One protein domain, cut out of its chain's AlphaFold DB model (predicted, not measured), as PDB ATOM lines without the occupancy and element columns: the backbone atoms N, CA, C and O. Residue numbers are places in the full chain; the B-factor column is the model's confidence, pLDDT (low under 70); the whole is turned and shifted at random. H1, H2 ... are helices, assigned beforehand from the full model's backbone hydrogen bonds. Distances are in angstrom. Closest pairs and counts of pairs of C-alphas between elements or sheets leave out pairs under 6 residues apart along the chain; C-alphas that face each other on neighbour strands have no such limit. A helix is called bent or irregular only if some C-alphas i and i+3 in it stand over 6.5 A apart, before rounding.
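This is residues 27 to 126 of the 127 residues of an uncharacterized protein of Sphingomonas sp. (UniProt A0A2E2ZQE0). A helical hairpin, made by H2 and the bent helix H3, has H1 packed across it near the bend, and the far arm of H3 runs on beyond H2 toward a separate helix, H4, which sticks out at the other end with residues 109 to 115 and 117 to 126. H4 touches no helix, and this free arm adds to the length of the whole. The printed part has 100 residues with four named helices, H1, H2, H3 and H4 in that order, and no named strand; the class is all helix. It is extended, with a radius of gyration of the C-alphas of 19.8 A, and spans 68 by 28 by 28 A, a rod.

Start at the longest helix, H3, residues 75 to 101, assigned as one helix by its hydrogen bonds but bent, with C-alphas 85 and 88 7.3 A apart. Its arms, H3a, residues 75 to 85, and H3b, residues 88 to 101, stand at a steep tilt of 45 degrees. Look next at H2, residues 50 to 70: it forms a helical hairpin with H3a, opposite ways at a shallow tilt of 30 degrees, and its residues 55 to 63 alone touch that arm, closest at the C-alphas of Glu 59 and Val 82, 6.5 A. H2 touches H3b too, with residues 52 to 55 alone, opposite ways at a shallow tilt of 16 degrees; the closest C-alphas are those of Leu 52 and Pro 89, 6.4 A. Now find H1, residues 27 to 42. It touches H2 at a steep tilt of 47 degrees, opposite ways, closest at the C-alphas of Ala 38 and Pro 51, 5.2 A. With residues 27 to 32 alone it touches H3a at a steep tilt of 50 degrees, the same way; the C-alphas of Gly 31 and Thr 85, the closest, are 4.4 A apart. It touches H3b at a steep tilt of 46 degrees, closest at the C-alphas of Leu 32 and Pro 89, 6.0 A. The helix packing is part aligned, as H2 with both arms, and part crossed, as H1 with H2 and both arms. H4, residues 110 to 124, is apart from H1, H2, H3a and H3b. Every O i to N i+4 pair is within hydrogen-bond range in H1, H2, H3a and H3b; in H4 it is 8 of 11.

Find C-alpha 27 at (-2.335, 4.411, 19.481); from there H1 runs 21.9 A to C-alpha 42. H2 runs 30.6 A, from C-alpha 50 to C-alpha 70. H3a begins at C-alpha 75, (1.148, -0.193, 34.209), and measures 15.1 A; H3b measures 19.5 A. H4 runs 22.0 A and ends at C-alpha 124, (-32.679, -0.039, -13.807).

The two C-alphas farthest apart, those of Gly 71 and Glu 125, are 69.2 A apart. The printed part has no cut. The link from H2 to H3 is tight, and those from H1 to H2 and from H3 to H4 are short. Look at the B-factor column: residues 117 to 126 are under 70.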
ATOM      1  N   HIS A  27      -2.253   5.865  19.265       90.75
ATOM      2  CA  HIS A  27      -2.335   4.411  19.481       90.75
ATOM      3  C   HIS A  27      -3.482   3.769  18.690       90.75
ATOM      4  O   HIS A  27      -3.286   2.774  17.985       90.75
ATOM      5  N   VAL A  28      -4.668   4.394  18.683       92.88
ATOM      6  CA  VAL A  28      -5.793   3.929  17.850       92.88
ATOM      7  C   VAL A  28      -5.429   3.935  16.360       92.88
ATOM      8  O   VAL A  28      -5.670   2.946  15.659       92.88
ATOM      9  N   GLN A  29      -4.853   5.033  15.857       93.69
ATOM     10  CA  GLN A  29      -4.476   5.132  14.442       93.69
ATOM     11  C   GLN A  29      -3.351   4.152  14.082       93.69
ATOM     12  O   GLN A  29      -3.406   3.524  13.025       93.69
ATOM     13  N   ALA A  30      -2.365   3.977  14.963       93.50
ATOM     14  CA  ALA A  30      -1.244   3.064  14.785       93.50
ATOM     15  C   ALA A  30      -1.724   1.613  14.712       93.50
ATOM     16  O   ALA A  30      -1.395   0.911  13.754       93.50
ATOM     17  N   GLY A  31      -2.580   1.182  15.643       94.38
ATOM     18  CA  GLY A  31      -3.153  -0.163  15.638       94.38
ATOM     19  C   GLY A  31      -3.902  -0.479  14.342       94.38
ATOM     20  O   GLY A  31      -3.713  -1.540  13.740       94.38
ATOM     21  N   LEU A  32      -4.709   0.467  13.851       96.75
ATOM     22  CA  LEU A  32      -5.425   0.329  12.580       96.75
ATOM     23  C   LEU A  32      -4.484   0.335  11.366       96.75
ATOM     24  O   LEU A  32      -4.654  -0.482  10.457       96.75
ATOM     25  N   ALA A  33      -3.480   1.213  11.346       95.75
ATOM     26  CA  ALA A  33      -2.507   1.298  10.263       95.75
ATOM     27  C   ALA A  33      -1.672   0.015  10.154       95.75
ATOM     28  O   ALA A  33      -1.578  -0.565   9.069       95.75
ATOM     29  N   ILE A  34      -1.136  -0.480  11.275       96.44
ATOM     30  CA  ILE A  34      -0.371  -1.734  11.337       96.44
ATOM     31  C   ILE A  34      -1.233  -2.890  10.842       96.44
ATOM     32  O   ILE A  34      -0.775  -3.703  10.043       96.44
ATOM     33  N   LEU A  35      -2.500  -2.942  11.251       96.12
ATOM     34  CA  LEU A  35      -3.422  -3.981  10.820       96.12
ATOM     35  C   LEU A  35      -3.639  -3.982   9.295       96.12
ATOM     36  O   LEU A  35      -3.639  -5.047   8.669       96.12
ATOM     37  N   VAL A  36      -3.839  -2.807   8.689       95.81
ATOM     38  CA  VAL A  36      -4.005  -2.660   7.233       95.81
ATOM     39  C   VAL A  36      -2.718  -3.039   6.505       95.81
ATOM     40  O   VAL A  36      -2.759  -3.846   5.577       95.81
ATOM     41  N   ILE A  37      -1.572  -2.529   6.951       96.56
ATOM     42  CA  ILE A  37      -0.265  -2.831   6.359       96.56
ATOM     43  C   ILE A  37       0.028  -4.331   6.450       96.56
ATOM     44  O   ILE A  37       0.365  -4.955   5.445       96.56
ATOM     45  N   ALA A  38      -0.181  -4.946   7.616       96.19
ATOM     46  CA  ALA A  38      -0.002  -6.380   7.812       96.19
ATOM     47  C   ALA A  38      -0.891  -7.191   6.860       96.19
ATOM     48  O   ALA A  38      -0.434  -8.174   6.280       96.19
ATOM     49  N   ARG A  39      -2.139  -6.763   6.626       95.25
ATOM     50  CA  ARG A  39      -3.027  -7.401   5.637       95.25
ATOM     51  C   ARG A  39      -2.498  -7.290   4.215       95.25
ATOM     52  O   ARG A  39      -2.523  -8.286   3.493       95.25
ATOM     53  N   LEU A  40      -2.010  -6.118   3.822       95.44
ATOM     54  CA  LEU A  40      -1.464  -5.889   2.484       95.44
ATOM     55  C   LEU A  40      -0.195  -6.714   2.238       95.44
ATOM     56  O   LEU A  40      -0.043  -7.296   1.164       95.44
ATOM     57  N   LEU A  41       0.683  -6.810   3.238       96.94
ATOM     58  CA  LEU A  41       1.935  -7.562   3.144       96.94
ATOM     59  C   LEU A  41       1.703  -9.075   3.158       96.94
ATOM     60  O   LEU A  41       2.247  -9.792   2.321       96.94
ATOM     61  N   LEU A  42       0.867  -9.563   4.079       95.94
ATOM     62  CA  LEU A  42       0.578 -10.992   4.220       95.94
ATOM     63  C   LEU A  42      -0.387 -11.507   3.144       95.94
ATOM     64  O   LEU A  42      -0.486 -12.717   2.950       95.94
ATOM     65  N   ARG A  43      -1.108 -10.610   2.451       95.12
ATOM     66  CA  ARG A  43      -2.117 -10.924   1.420       95.12
ATOM     67  C   ARG A  43      -3.146 -11.961   1.881       95.12
ATOM     68  O   ARG A  43      -3.581 -12.824   1.120       95.12
ATOM     69  N   VAL A  44      -3.537 -11.875   3.149       91.69
ATOM     70  CA  VAL A  44      -4.504 -12.785   3.775       91.69
ATOM     71  C   VAL A  44      -5.916 -12.197   3.748       91.69
ATOM     72  O   VAL A  44      -6.079 -10.977   3.793       91.69
ATOM     73  N   PRO A  45      -6.966 -13.040   3.714       88.00
ATOM     74  CA  PRO A  45      -8.346 -12.561   3.736       88.00
ATOM     75  C   PRO A  45      -8.667 -11.821   5.046       88.00
ATOM     76  O   PRO A  45      -8.087 -12.119   6.093       88.00
ATOM     77  N   LEU A  46      -9.653 -10.914   5.016       86.69
ATOM     78  CA  LEU A  46     -10.033 -10.066   6.165       86.69
ATOM     79  C   LEU A  46     -10.387 -10.857   7.436       86.69
ATOM     80  O   LEU A  46     -10.117 -10.390   8.538       86.69
ATOM     81  N   ARG A  47     -10.919 -12.073   7.269       89.50
ATOM     82  CA  ARG A  47     -11.258 -13.014   8.351       89.50
ATOM     83  C   ARG A  47     -10.053 -13.642   9.063       89.50
ATOM     84  O   ARG A  47     -10.243 -14.381  10.022       89.50
ATOM     85  N   SER A  48      -8.838 -13.459   8.546       91.81
ATOM     86  CA  SER A  48      -7.630 -14.025   9.145       91.81
ATOM     87  C   SER A  48      -7.246 -13.259  10.410       91.81
ATOM     88  O   SER A  48      -7.224 -12.029  10.405       91.81
ATOM     89  N   PHE A  49      -6.878 -13.997  11.459       95.19
ATOM     90  CA  PHE A  49      -6.321 -13.442  12.696       95.19
ATOM     91  C   PHE A  49      -4.821 -13.140  12.597       95.19
ATOM     92  O   PHE A  49      -4.280 -12.454  13.457       95.19
ATOM     93  N   LEU A  50      -4.136 -13.600  11.542       95.75
ATOM     94  CA  LEU A  50      -2.692 -13.398  11.391       95.75
ATOM     95  C   LEU A  50      -2.269 -11.914  11.437       95.75
ATOM     96  O   LEU A  50      -1.331 -11.600  12.164       95.75
ATOM     97  N   PRO A  51      -2.970 -10.975  10.769       95.31
ATOM     98  CA  PRO A  51      -2.667  -9.549  10.875       95.31
ATOM     99  C   PRO A  51      -2.880  -8.992  12.285       95.31
ATOM    100  O   PRO A  51      -2.150  -8.098  12.689       95.31
ATOM    101  N   LEU A  52      -3.841  -9.527  13.050       95.50
ATOM    102  CA  LEU A  52      -4.066  -9.108  14.434       95.50
ATOM    103  C   LEU A  52      -2.883  -9.499  15.327       95.50
ATOM    104  O   LEU A  52      -2.454  -8.693  16.144       95.50
ATOM    105  N   PHE A  53      -2.301 -10.687  15.127       97.06
ATOM    106  CA  PHE A  53      -1.083 -11.080  15.843       97.06
ATOM    107  C   PHE A  53       0.103 -10.158  15.545       97.06
ATOM    108  O   PHE A  53       0.913  -9.922  16.435       97.06
ATOM    109  N   VAL A  54       0.187  -9.595  14.336       96.81
ATOM    110  CA  VAL A  54       1.210  -8.588  14.010       96.81
ATOM    111  C   VAL A  54       0.995  -7.304  14.812       96.81
ATOM    112  O   VAL A  54       1.963  -6.772  15.341       96.81
ATOM    113  N   VAL A  55      -0.249  -6.836  14.960       96.12
ATOM    114  CA  VAL A  55      -0.552  -5.661  15.803       96.12
ATOM    115  C   VAL A  55      -0.189  -5.934  17.263       96.12
ATOM    116  O   VAL A  55       0.476  -5.113  17.883       96.12
ATOM    117  N   ILE A  56      -0.558  -7.107  17.794       96.25
ATOM    118  CA  ILE A  56      -0.215  -7.515  19.166       96.25
ATOM    119  C   ILE A  56       1.304  -7.532  19.366       96.25
ATOM    120  O   ILE A  56       1.796  -7.031  20.373       96.25
ATOM    121  N   ALA A  57       2.052  -8.090  18.412       96.38
ATOM    122  CA  ALA A  57       3.508  -8.131  18.485       96.38
ATOM    123  C   ALA A  57       4.140  -6.733  18.394       96.38
ATOM    124  O   ALA A  57       5.124  -6.472  19.082       96.38
ATOM    125  N   ALA A  58       3.584  -5.845  17.568       94.69
ATOM    126  CA  ALA A  58       4.059  -4.472  17.438       94.69
ATOM    127  C   ALA A  58       3.836  -3.671  18.728       94.69
ATOM    128  O   ALA A  58       4.770  -3.038  19.208       94.69
ATOM    129  N   GLU A  59       2.646  -3.768  19.322       93.88
ATOM    130  CA  GLU A  59       2.320  -3.109  20.591       93.88
ATOM    131  C   GLU A  59       3.177  -3.641  21.744       93.88
ATOM    132  O   GLU A  59       3.802  -2.874  22.468       93.88
ATOM    133  N   ALA A  60       3.304  -4.966  21.868       92.62
ATOM    134  CA  ALA A  60       4.174  -5.566  22.878       92.62
ATOM    135  C   ALA A  60       5.643  -5.150  22.695       92.62
ATOM    136  O   ALA A  60       6.368  -4.984  23.673       92.62
ATOM    137  N   GLY A  61       6.092  -4.985  21.447       91.12
ATOM    138  CA  GLY A  61       7.413  -4.452  21.136       91.12
ATOM    139  C   GLY A  61       7.574  -2.997  21.579       91.12
ATOM    140  O   GLY A  61       8.613  -2.666  22.146       91.12
ATOM    141  N   ASN A  62       6.555  -2.163  21.362       90.94
ATOM    142  CA  ASN A  62       6.551  -0.766  21.787       90.94
ATOM    143  C   ASN A  62       6.688  -0.648  23.312       90.94
ATOM    144  O   ASN A  62       7.640  -0.052  23.801       90.94
ATOM    145  N   GLU A  63       5.854  -1.373  24.054       90.31
ATOM    146  CA  GLU A  63       5.889  -1.411  25.522       90.31
ATOM    147  C   GLU A  63       7.230  -1.889  26.096       90.31
ATOM    148  O   GLU A  63       7.714  -1.399  27.118       90.31
ATOM    149  N   VAL A  64       7.878  -2.852  25.435       89.75
ATOM    150  CA  VAL A  64       9.221  -3.298  25.832       89.75
ATOM    151  C   VAL A  64      10.253  -2.185  25.632       89.75
ATOM    152  O   VAL A  64      11.147  -2.036  26.470       89.75
ATOM    153  N   LEU A  65      10.152  -1.401  24.557       87.62
ATOM    154  CA  LEU A  65      11.039  -0.260  24.322       87.62
ATOM    155  C   LEU A  65      10.806   0.842  25.358       87.62
ATOM    156  O   LEU A  65      11.781   1.336  25.931       87.62
ATOM    157  N   ASP A  66       9.550   1.144  25.678       85.81
ATOM    158  CA  ASP A  66       9.195   2.134  26.698       85.81
ATOM    159  C   ASP A  66       9.686   1.700  28.081       85.81
ATOM    160  O   ASP A  66      10.288   2.486  28.819       85.81
ATOM    161  N   ARG A  67       9.582   0.404  28.398       88.25
ATOM    162  CA  ARG A  67      10.131  -0.170  29.630       88.25
ATOM    163  C   ARG A  67      11.647  -0.018  29.747       88.25
ATOM    164  O   ARG A  67      12.155   0.182  30.860       88.25
ATOM    165  N   ILE A  68      12.369  -0.186  28.638       90.25
ATOM    166  CA  ILE A  68      13.827  -0.022  28.577       90.25
ATOM    167  C   ILE A  68      14.191   1.460  28.723       90.25
ATOM    168  O   ILE A  68      15.129   1.775  29.455       90.25
ATOM    169  N   TYR A  69      13.443   2.355  28.076       82.56
ATOM    170  CA  TYR A  69      13.692   3.795  28.089       82.56
ATOM    171  C   TYR A  69      13.399   4.439  29.453       82.56
ATOM    172  O   TYR A  69      14.238   5.164  29.987       82.56
ATOM    173  N   LEU A  70      12.241   4.141  30.048       83.69
ATOM    174  CA  LEU A  70      11.809   4.709  31.331       83.69
ATOM    175  C   LEU A  70      12.451   4.020  32.541       83.69
ATOM    176  O   LEU A  70      12.442   4.560  33.646       83.69
ATOM    177  N   GLY A  71      12.984   2.806  32.377       86.00
ATOM    178  CA  GLY A  71      13.610   2.058  33.468       86.00
ATOM    179  C   GLY A  71      12.629   1.516  34.521       86.00
ATOM    180  O   GLY A  71      13.050   0.751  35.397       86.00
ATOM    181  N   ALA A  72      11.320   1.758  34.380       82.56
ATOM    182  CA  ALA A  72      10.233   1.164  35.166       82.56
ATOM    183  C   ALA A  72       9.016   0.819  34.281       82.56
ATOM    184  O   ALA A  72       8.896   1.333  33.175       82.56
ATOM    185  N   TRP A  73       8.137  -0.073  34.756       81.69
ATOM    186  CA  TRP A  73       6.835  -0.321  34.118       81.69
ATOM    187  C   TRP A  73       5.838   0.726  34.605       81.69
ATOM    188  O   TRP A  73       5.656   0.855  35.818       81.69
ATOM    189  N   ASN A  74       5.177   1.420  33.681       84.44
ATOM    190  CA  ASN A  74       4.049   2.290  33.988       84.44
ATOM    191  C   ASN A  74       2.743   1.577  33.619       84.44
ATOM    192  O   ASN A  74       2.197   1.774  32.543       84.44
ATOM    193  N   TRP A  75       2.267   0.706  34.508       84.31
ATOM    194  CA  TRP A  75       1.148  -0.193  34.209       84.31
ATOM    195  C   TRP A  75      -0.150   0.512  33.804       84.31
ATOM    196  O   TRP A  75      -0.899  -0.050  33.009       84.31
ATOM    197  N   ASP A  76      -0.415   1.708  34.332       83.06
ATOM    198  CA  ASP A  76      -1.620   2.470  33.983       83.06
ATOM    199  C   ASP A  76      -1.565   2.987  32.536       83.06
ATOM    200  O   ASP A  76      -2.587   3.014  31.851       83.06
ATOM    201  N   ASP A  77      -0.371   3.349  32.074       82.00
ATOM    202  CA  ASP A  77      -0.097   3.846  30.723       82.00
ATOM    203  C   ASP A  77      -0.101   2.682  29.730       82.00
ATOM    204  O   ASP A  77      -0.983   2.616  28.873       82.00
ATOM    205  N   THR A  78       0.719   1.660  30.009       85.00
ATOM    206  CA  THR A  78       0.817   0.400  29.259       85.00
ATOM    207  C   THR A  78      -0.545  -0.251  29.030       85.00
ATOM    208  O   THR A  78      -0.874  -0.699  27.935       85.00
ATOM    209  N   ALA A  79      -1.376  -0.354  30.073       87.75
ATOM    210  CA  ALA A  79      -2.694  -0.970  29.930       87.75
ATOM    211  C   ALA A  79      -3.612  -0.139  29.028       87.75
ATOM    212  O   ALA A  79      -4.454  -0.700  28.318       87.75
ATOM    213  N   SER A  80      -3.473   1.187  29.071       88.00
ATOM    214  CA  SER A  80      -4.268   2.084  28.251       88.00
ATOM    215  C   SER A  80      -3.824   2.042  26.790       88.00
ATOM    216  O   SER A  80      -4.685   1.888  25.924       88.00
ATOM    217  N   ASP A  81      -2.525   2.030  26.515       88.88
ATOM    218  CA  ASP A  81      -1.967   1.976  25.161       88.88
ATOM    219  C   ASP A  81      -2.308   0.655  24.480       88.88
ATOM    220  O   ASP A  81      -2.939   0.647  23.417       88.88
ATOM    221  N   VAL A  82      -2.119  -0.463  25.188       90.88
ATOM    222  CA  VAL A  82      -2.543  -1.790  24.725       90.88
ATOM    223  C   VAL A  82      -4.040  -1.814  24.418       90.88
ATOM    224  O   VAL A  82      -4.467  -2.377  23.403       90.88
ATOM    225  N   PHE A  83      -4.870  -1.206  25.270       93.75
ATOM    226  CA  PHE A  83      -6.310  -1.142  25.037       93.75
ATOM    227  C   PHE A  83      -6.641  -0.331  23.778       93.75
ATOM    228  O   PHE A  83      -7.386  -0.815  22.921       93.75
ATOM    229  N   TYR A  84      -6.083   0.870  23.624       93.12
ATOM    230  CA  TYR A  84      -6.366   1.744  22.484       93.12
ATOM    231  C   TYR A  84      -5.813   1.192  21.165       93.12
ATOM    232  O   TYR A  84      -6.522   1.243  20.153       93.12
ATOM    233  N   THR A  85      -4.623   0.588  21.172       93.12
ATOM    234  CA  THR A  85      -4.027  -0.045  19.991       93.12
ATOM    235  C   THR A  85      -4.808  -1.288  19.562       93.12
ATOM    236  O   THR A  85      -5.028  -1.493  18.366       93.12
ATOM    237  N   LEU A  86      -5.261  -2.137  20.495       95.69
ATOM    238  CA  LEU A  86      -5.812  -3.458  20.153       95.69
ATOM    239  C   LEU A  86      -7.335  -3.524  20.034       95.69
ATOM    240  O   LEU A  86      -7.835  -4.423  19.342       95.69
ATOM    241  N   LEU A  87      -8.088  -2.615  20.661       96.19
ATOM    242  CA  LEU A  87      -9.552  -2.700  20.725       96.19
ATOM    243  C   LEU A  87     -10.183  -2.789  19.329       96.19
ATOM    244  O   LEU A  87     -10.883  -3.756  19.012       96.19
ATOM    245  N   TRP A  88      -9.917  -1.806  18.468       95.81
ATOM    246  CA  TRP A  88     -10.531  -1.747  17.142       95.81
ATOM    247  C   TRP A  88     -10.024  -2.830  16.185       95.81
ATOM    248  O   TRP A  88     -10.863  -3.472  15.541       95.81
ATOM    249  N   PRO A  89      -8.711  -3.124  16.108       96.06
ATOM    250  CA  PRO A  89      -8.225  -4.263  15.334       96.06
ATOM    251  C   PRO A  89      -8.873  -5.593  15.719       96.06
ATOM    252  O   PRO A  89      -9.201  -6.396  14.834       96.06
ATOM    253  N   THR A  90      -9.107  -5.812  17.014       96.88
ATOM    254  CA  THR A  90      -9.776  -7.012  17.523       96.88
ATOM    255  C   THR A  90     -11.239  -7.041  17.098       96.88
ATOM    256  O   THR A  90     -11.672  -8.026  16.499       96.88
ATOM    257  N   ILE A  91     -11.989  -5.954  17.316       96.81
ATOM    258  CA  ILE A  91     -13.403  -5.843  16.917       96.81
ATOM    259  C   ILE A  91     -13.571  -6.099  15.416       96.81
ATOM    260  O   ILE A  91     -14.409  -6.908  15.023       96.81
ATOM    261  N   LEU A  92     -12.755  -5.460  14.572       95.06
ATOM    262  CA  LEU A  92     -12.835  -5.608  13.116       95.06
ATOM    263  C   LEU A  92     -12.521  -7.035  12.666       95.06
ATOM    264  O   LEU A  92     -13.207  -7.583  11.805       95.06
ATOM    265  N   THR A  93     -11.498  -7.656  13.255       95.12
ATOM    266  CA  THR A  93     -11.100  -9.025  12.905       95.12
ATOM    267  C   THR A  93     -12.150 -10.038  13.362       95.12
ATOM    268  O   THR A  93     -12.545 -10.903  12.579       95.12
ATOM    269  N   CYS A  94     -12.680  -9.890  14.578       95.06
ATOM    270  CA  CYS A  94     -13.778 -10.708  15.091       95.06
ATOM    271  C   CYS A  94     -15.061 -10.525  14.273       95.06
ATOM    272  O   CYS A  94     -15.707 -11.515  13.940       95.06
ATOM    273  N   GLY A  95     -15.409  -9.292  13.901       93.56
ATOM    274  CA  GLY A  95     -16.557  -8.994  13.045       93.56
ATOM    275  C   GLY A  95     -16.420  -9.636  11.665       93.56
ATOM    276  O   GLY A  95     -17.323 -10.339  11.221       93.56
ATOM    277  N   ALA A  96     -15.262  -9.489  11.016       92.06
ATOM    278  CA  ALA A  96     -14.986 -10.125   9.727       92.06
ATOM    279  C   ALA A  96     -15.040 -11.660   9.815       92.06
ATOM    280  O   ALA A  96     -15.573 -12.321   8.921       92.06
ATOM    281  N   PHE A  97     -14.517 -12.235  10.898       92.69
ATOM    282  CA  PHE A  97     -14.596 -13.668  11.152       92.69
ATOM    283  C   PHE A  97     -16.042 -14.134  11.377       92.69
ATOM    284  O   PHE A  97     -16.473 -15.107  10.758       92.69
ATOM    285  N   ALA A  98     -16.808 -13.428  12.211       91.44
ATOM    286  CA  ALA A  98     -18.201 -13.744  12.506       91.44
ATOM    287  C   ALA A  98     -19.078 -13.662  11.251       91.44
ATOM    288  O   ALA A  98     -19.828 -14.598  10.986       91.44
ATOM    289  N   SER A  99     -18.927 -12.617  10.433       89.00
ATOM    290  CA  SER A  99     -19.642 -12.476   9.159       89.00
ATOM    291  C   SER A  99     -19.289 -13.588   8.171       89.00
ATOM    292  O   SER A  99     -20.167 -14.112   7.491       89.00
ATOM    293  N   ALA A 100     -18.025 -14.023   8.130       88.25
ATOM    294  CA  ALA A 100     -17.624 -15.168   7.316       88.25
ATOM    295  C   ALA A 100     -18.174 -16.504   7.850       88.25
ATOM    296  O   ALA A 100     -18.371 -17.442   7.078       88.25
ATOM    297  N   ARG A 101     -18.396 -16.614   9.167       89.44
ATOM    298  CA  ARG A 101     -18.870 -17.837   9.832       89.44
ATOM    299  C   ARG A 101     -20.395 -17.962   9.866       89.44
ATOM    300  O   ARG A 101     -20.894 -19.091   9.889       89.44
ATOM    301  N   TYR A 102     -21.105 -16.836   9.873       88.88
ATOM    302  CA  TYR A 102     -22.561 -16.731   9.952       88.88
ATOM    303  C   TYR A 102     -23.084 -15.787   8.853       88.88
ATOM    304  O   TYR A 102     -23.344 -14.614   9.123       88.88
ATOM    305  N   PRO A 103     -23.307 -16.291   7.622       77.38
ATOM    306  CA  PRO A 103     -23.760 -15.479   6.483       77.38
ATOM    307  C   PRO A 103     -25.095 -14.757   6.724       77.38
ATOM    308  O   PRO A 103     -25.373 -13.724   6.120       77.38
ATOM    309  N   GLY A 104     -25.914 -15.255   7.657       78.56
ATOM    310  CA  GLY A 104     -27.151 -14.592   8.073       78.56
ATOM    311  C   GLY A 104     -26.946 -13.214   8.719       78.56
ATOM    312  O   GLY A 104     -27.899 -12.447   8.770       78.56
ATOM    313  N   LEU A 105     -25.729 -12.877   9.173       76.12
ATOM    314  CA  LEU A 105     -25.377 -11.531   9.649       76.12
ATOM    315  C   LEU A 105     -25.136 -10.541   8.503       76.12
ATOM    316  O   LEU A 105     -25.339  -9.345   8.685       76.12
ATOM    317  N   SER A 106     -24.703 -11.023   7.335       70.44
ATOM    318  CA  SER A 106     -24.531 -10.187   6.139       70.44
ATOM    319  C   SER A 106     -25.837  -9.948   5.386       70.44
ATOM    320  O   SER A 106     -25.906  -9.043   4.557       70.44
ATOM    321  N   GLU A 107     -26.881 -10.730   5.664       76.62
ATOM    322  CA  GLU A 107     -28.181 -10.487   5.060       76.62
ATOM    323  C   GLU A 107     -28.926  -9.367   5.798       76.62
ATOM    324  O   GLU A 107     -29.168  -9.478   7.004       76.62
ATOM    325  N   PRO A 108     -29.383  -8.313   5.095       73.81
ATOM    326  CA  PRO A 108     -30.206  -7.299   5.724       73.81
ATOM    327  C   PRO A 108     -31.491  -7.938   6.277       73.81
ATOM    328  O   PRO A 108     -32.079  -8.843   5.650       73.81
ATOM    329  N   PRO A 109     -31.969  -7.485   7.450       78.56
ATOM    330  CA  PRO A 109     -33.195  -8.010   8.024       78.56
ATOM    331  C   PRO A 109     -34.359  -7.810   7.043       78.56
ATOM    332  O   PRO A 109     -34.365  -6.878   6.239       78.56
ATOM    333  N   LYS A 110     -35.355  -8.707   7.069       80.75
ATOM    334  CA  LYS A 110     -36.421  -8.775   6.041       80.75
ATOM    335  C   LYS A 110     -37.134  -7.438   5.790       80.75
ATOM    336  O   LYS A 110     -37.527  -7.160   4.662       80.75
ATOM    337  N   TRP A 111     -37.281  -6.609   6.823       79.50
ATOM    338  CA  TRP A 111     -37.893  -5.283   6.723       79.50
ATOM    339  C   TRP A 111     -37.014  -4.263   5.977       79.50
ATOM    340  O   TRP A 111     -37.547  -3.364   5.333       79.50
ATOM    341  N   LEU A 112     -35.687  -4.430   6.010       78.69
ATOM    342  CA  LEU A 112     -34.714  -3.589   5.312       78.69
ATOM    343  C   LEU A 112     -34.517  -4.031   3.849       78.69
ATOM    344  O   LEU A 112     -34.314  -3.189   2.980       78.69
ATOM    345  N   ARG A 113     -34.685  -5.332   3.543       76.56
ATOM    346  CA  ARG A 113     -34.659  -5.862   2.158       76.56
ATOM    347  C   ARG A 113     -35.635  -5.160   1.221       76.56
ATOM    348  O   ARG A 113     -35.335  -5.000   0.044       76.56
ATOM    349  N   ARG A 114     -36.791  -4.731   1.739       77.88
ATOM    350  CA  ARG A 114     -37.809  -4.023   0.949       77.88
ATOM    351  C   ARG A 114     -37.294  -2.693   0.384       77.88
ATOM    352  O   ARG A 114     -37.747  -2.304  -0.683       77.88
ATOM    353  N   TRP A 115     -36.384  -2.015   1.082       70.44
ATOM    354  CA  TRP A 115     -35.834  -0.728   0.649       70.44
ATOM    355  C   TRP A 115     -34.650  -0.926  -0.301       70.44
ATOM    356  O   TRP A 115     -34.647  -0.337  -1.372       70.44
ATOM    357  N   VAL A 116     -33.742  -1.859   0.016       70.62
ATOM    358  CA  VAL A 116     -32.575  -2.180  -0.832       70.62
ATOM    359  C   VAL A 116     -32.987  -2.629  -2.242       70.62
ATOM    360  O   VAL A 116     -32.487  -2.097  -3.222       70.62
ATOM    361  N   ILE A 117     -33.952  -3.550  -2.356       65.88
ATOM    362  CA  ILE A 117     -34.414  -4.068  -3.662       65.88
ATOM    363  C   ILE A 117     -35.209  -3.007  -4.446       65.88
ATOM    364  O   ILE A 117     -35.265  -3.037  -5.675       65.88
ATOM    365  N   ARG A 118     -35.871  -2.075  -3.746       66.69
ATOM    366  CA  ARG A 118     -36.636  -1.005  -4.397       66.69
ATOM    367  C   ARG A 118     -35.712  -0.005  -5.079       66.69
ATOM    368  O   ARG A 118     -36.025   0.425  -6.185       66.69
ATOM    369  N   ASP A 119     -34.600   0.333  -4.440       62.03
ATOM    370  CA  ASP A 119     -33.641   1.276  -5.004       62.03
ATOM    371  C   ASP A 119     -32.950   0.673  -6.242       62.03
ATOM    372  O   ASP A 119     -32.873   1.358  -7.255       62.03
ATOM    373  N   GLU A 120     -32.618  -0.629  -6.236       63.94
ATOM    374  CA  GLU A 120     -32.081  -1.361  -7.407       63.94
ATOM    375  C   GLU A 120     -33.007  -1.292  -8.634       63.94
ATOM    376  O   GLU A 120     -32.574  -0.945  -9.733       63.94
ATOM    377  N   LYS A 121     -34.309  -1.546  -8.445       61.34
ATOM    378  CA  LYS A 121     -35.291  -1.465  -9.539       61.34
ATOM    379  C   LYS A 121     -35.507  -0.053 -10.069       61.34
ATOM    380  O   LYS A 121     -35.813   0.107 -11.241       61.34
ATOM    381  N   THR A 122     -35.382   0.957  -9.212       61.22
ATOM    382  CA  THR A 122     -35.602   2.353  -9.616       61.22
ATOM    383  C   THR A 122     -34.434   2.864 -10.466       61.22
ATOM    384  O   THR A 122     -34.644   3.690 -11.348       61.22
ATOM    385  N   SER A 123     -33.222   2.348 -10.235       59.03
ATOM    386  CA  SER A 123     -32.042   2.623 -11.063       59.03
ATOM    387  C   SER A 123     -32.060   1.917 -12.424       59.03
ATOM    388  O   SER A 123     -31.656   2.527 -13.402       59.03
ATOM    389  N   GLU A 124     -32.574   0.684 -12.522       63.00
ATOM    390  CA  GLU A 124     -32.679  -0.039 -13.807       63.00
ATOM    391  C   GLU A 124     -33.763   0.523 -14.743       63.00
ATOM    392  O   GLU A 124     -33.707   0.313 -15.948       63.00
ATOM    393  N   GLU A 125     -34.766   1.221 -14.206       63.34
ATOM    394  CA  GLU A 125     -35.860   1.823 -14.986       63.34
ATOM    395  C   GLU A 125     -35.511   3.238 -15.502       63.34
ATOM    396  O   GLU A 125     -36.298   3.850 -16.225       63.34
ATOM    397  N   GLN A 126     -34.343   3.771 -15.113       57.25
ATOM    398  CA  GLN A 126     -33.821   5.078 -15.533       57.25
ATOM    399  C   GLN A 126     -32.667   5.001 -16.553       57.25
ATOM    400  O   GLN A 126     -32.275   6.057 -17.057       57.25
TER     401      GLN A 126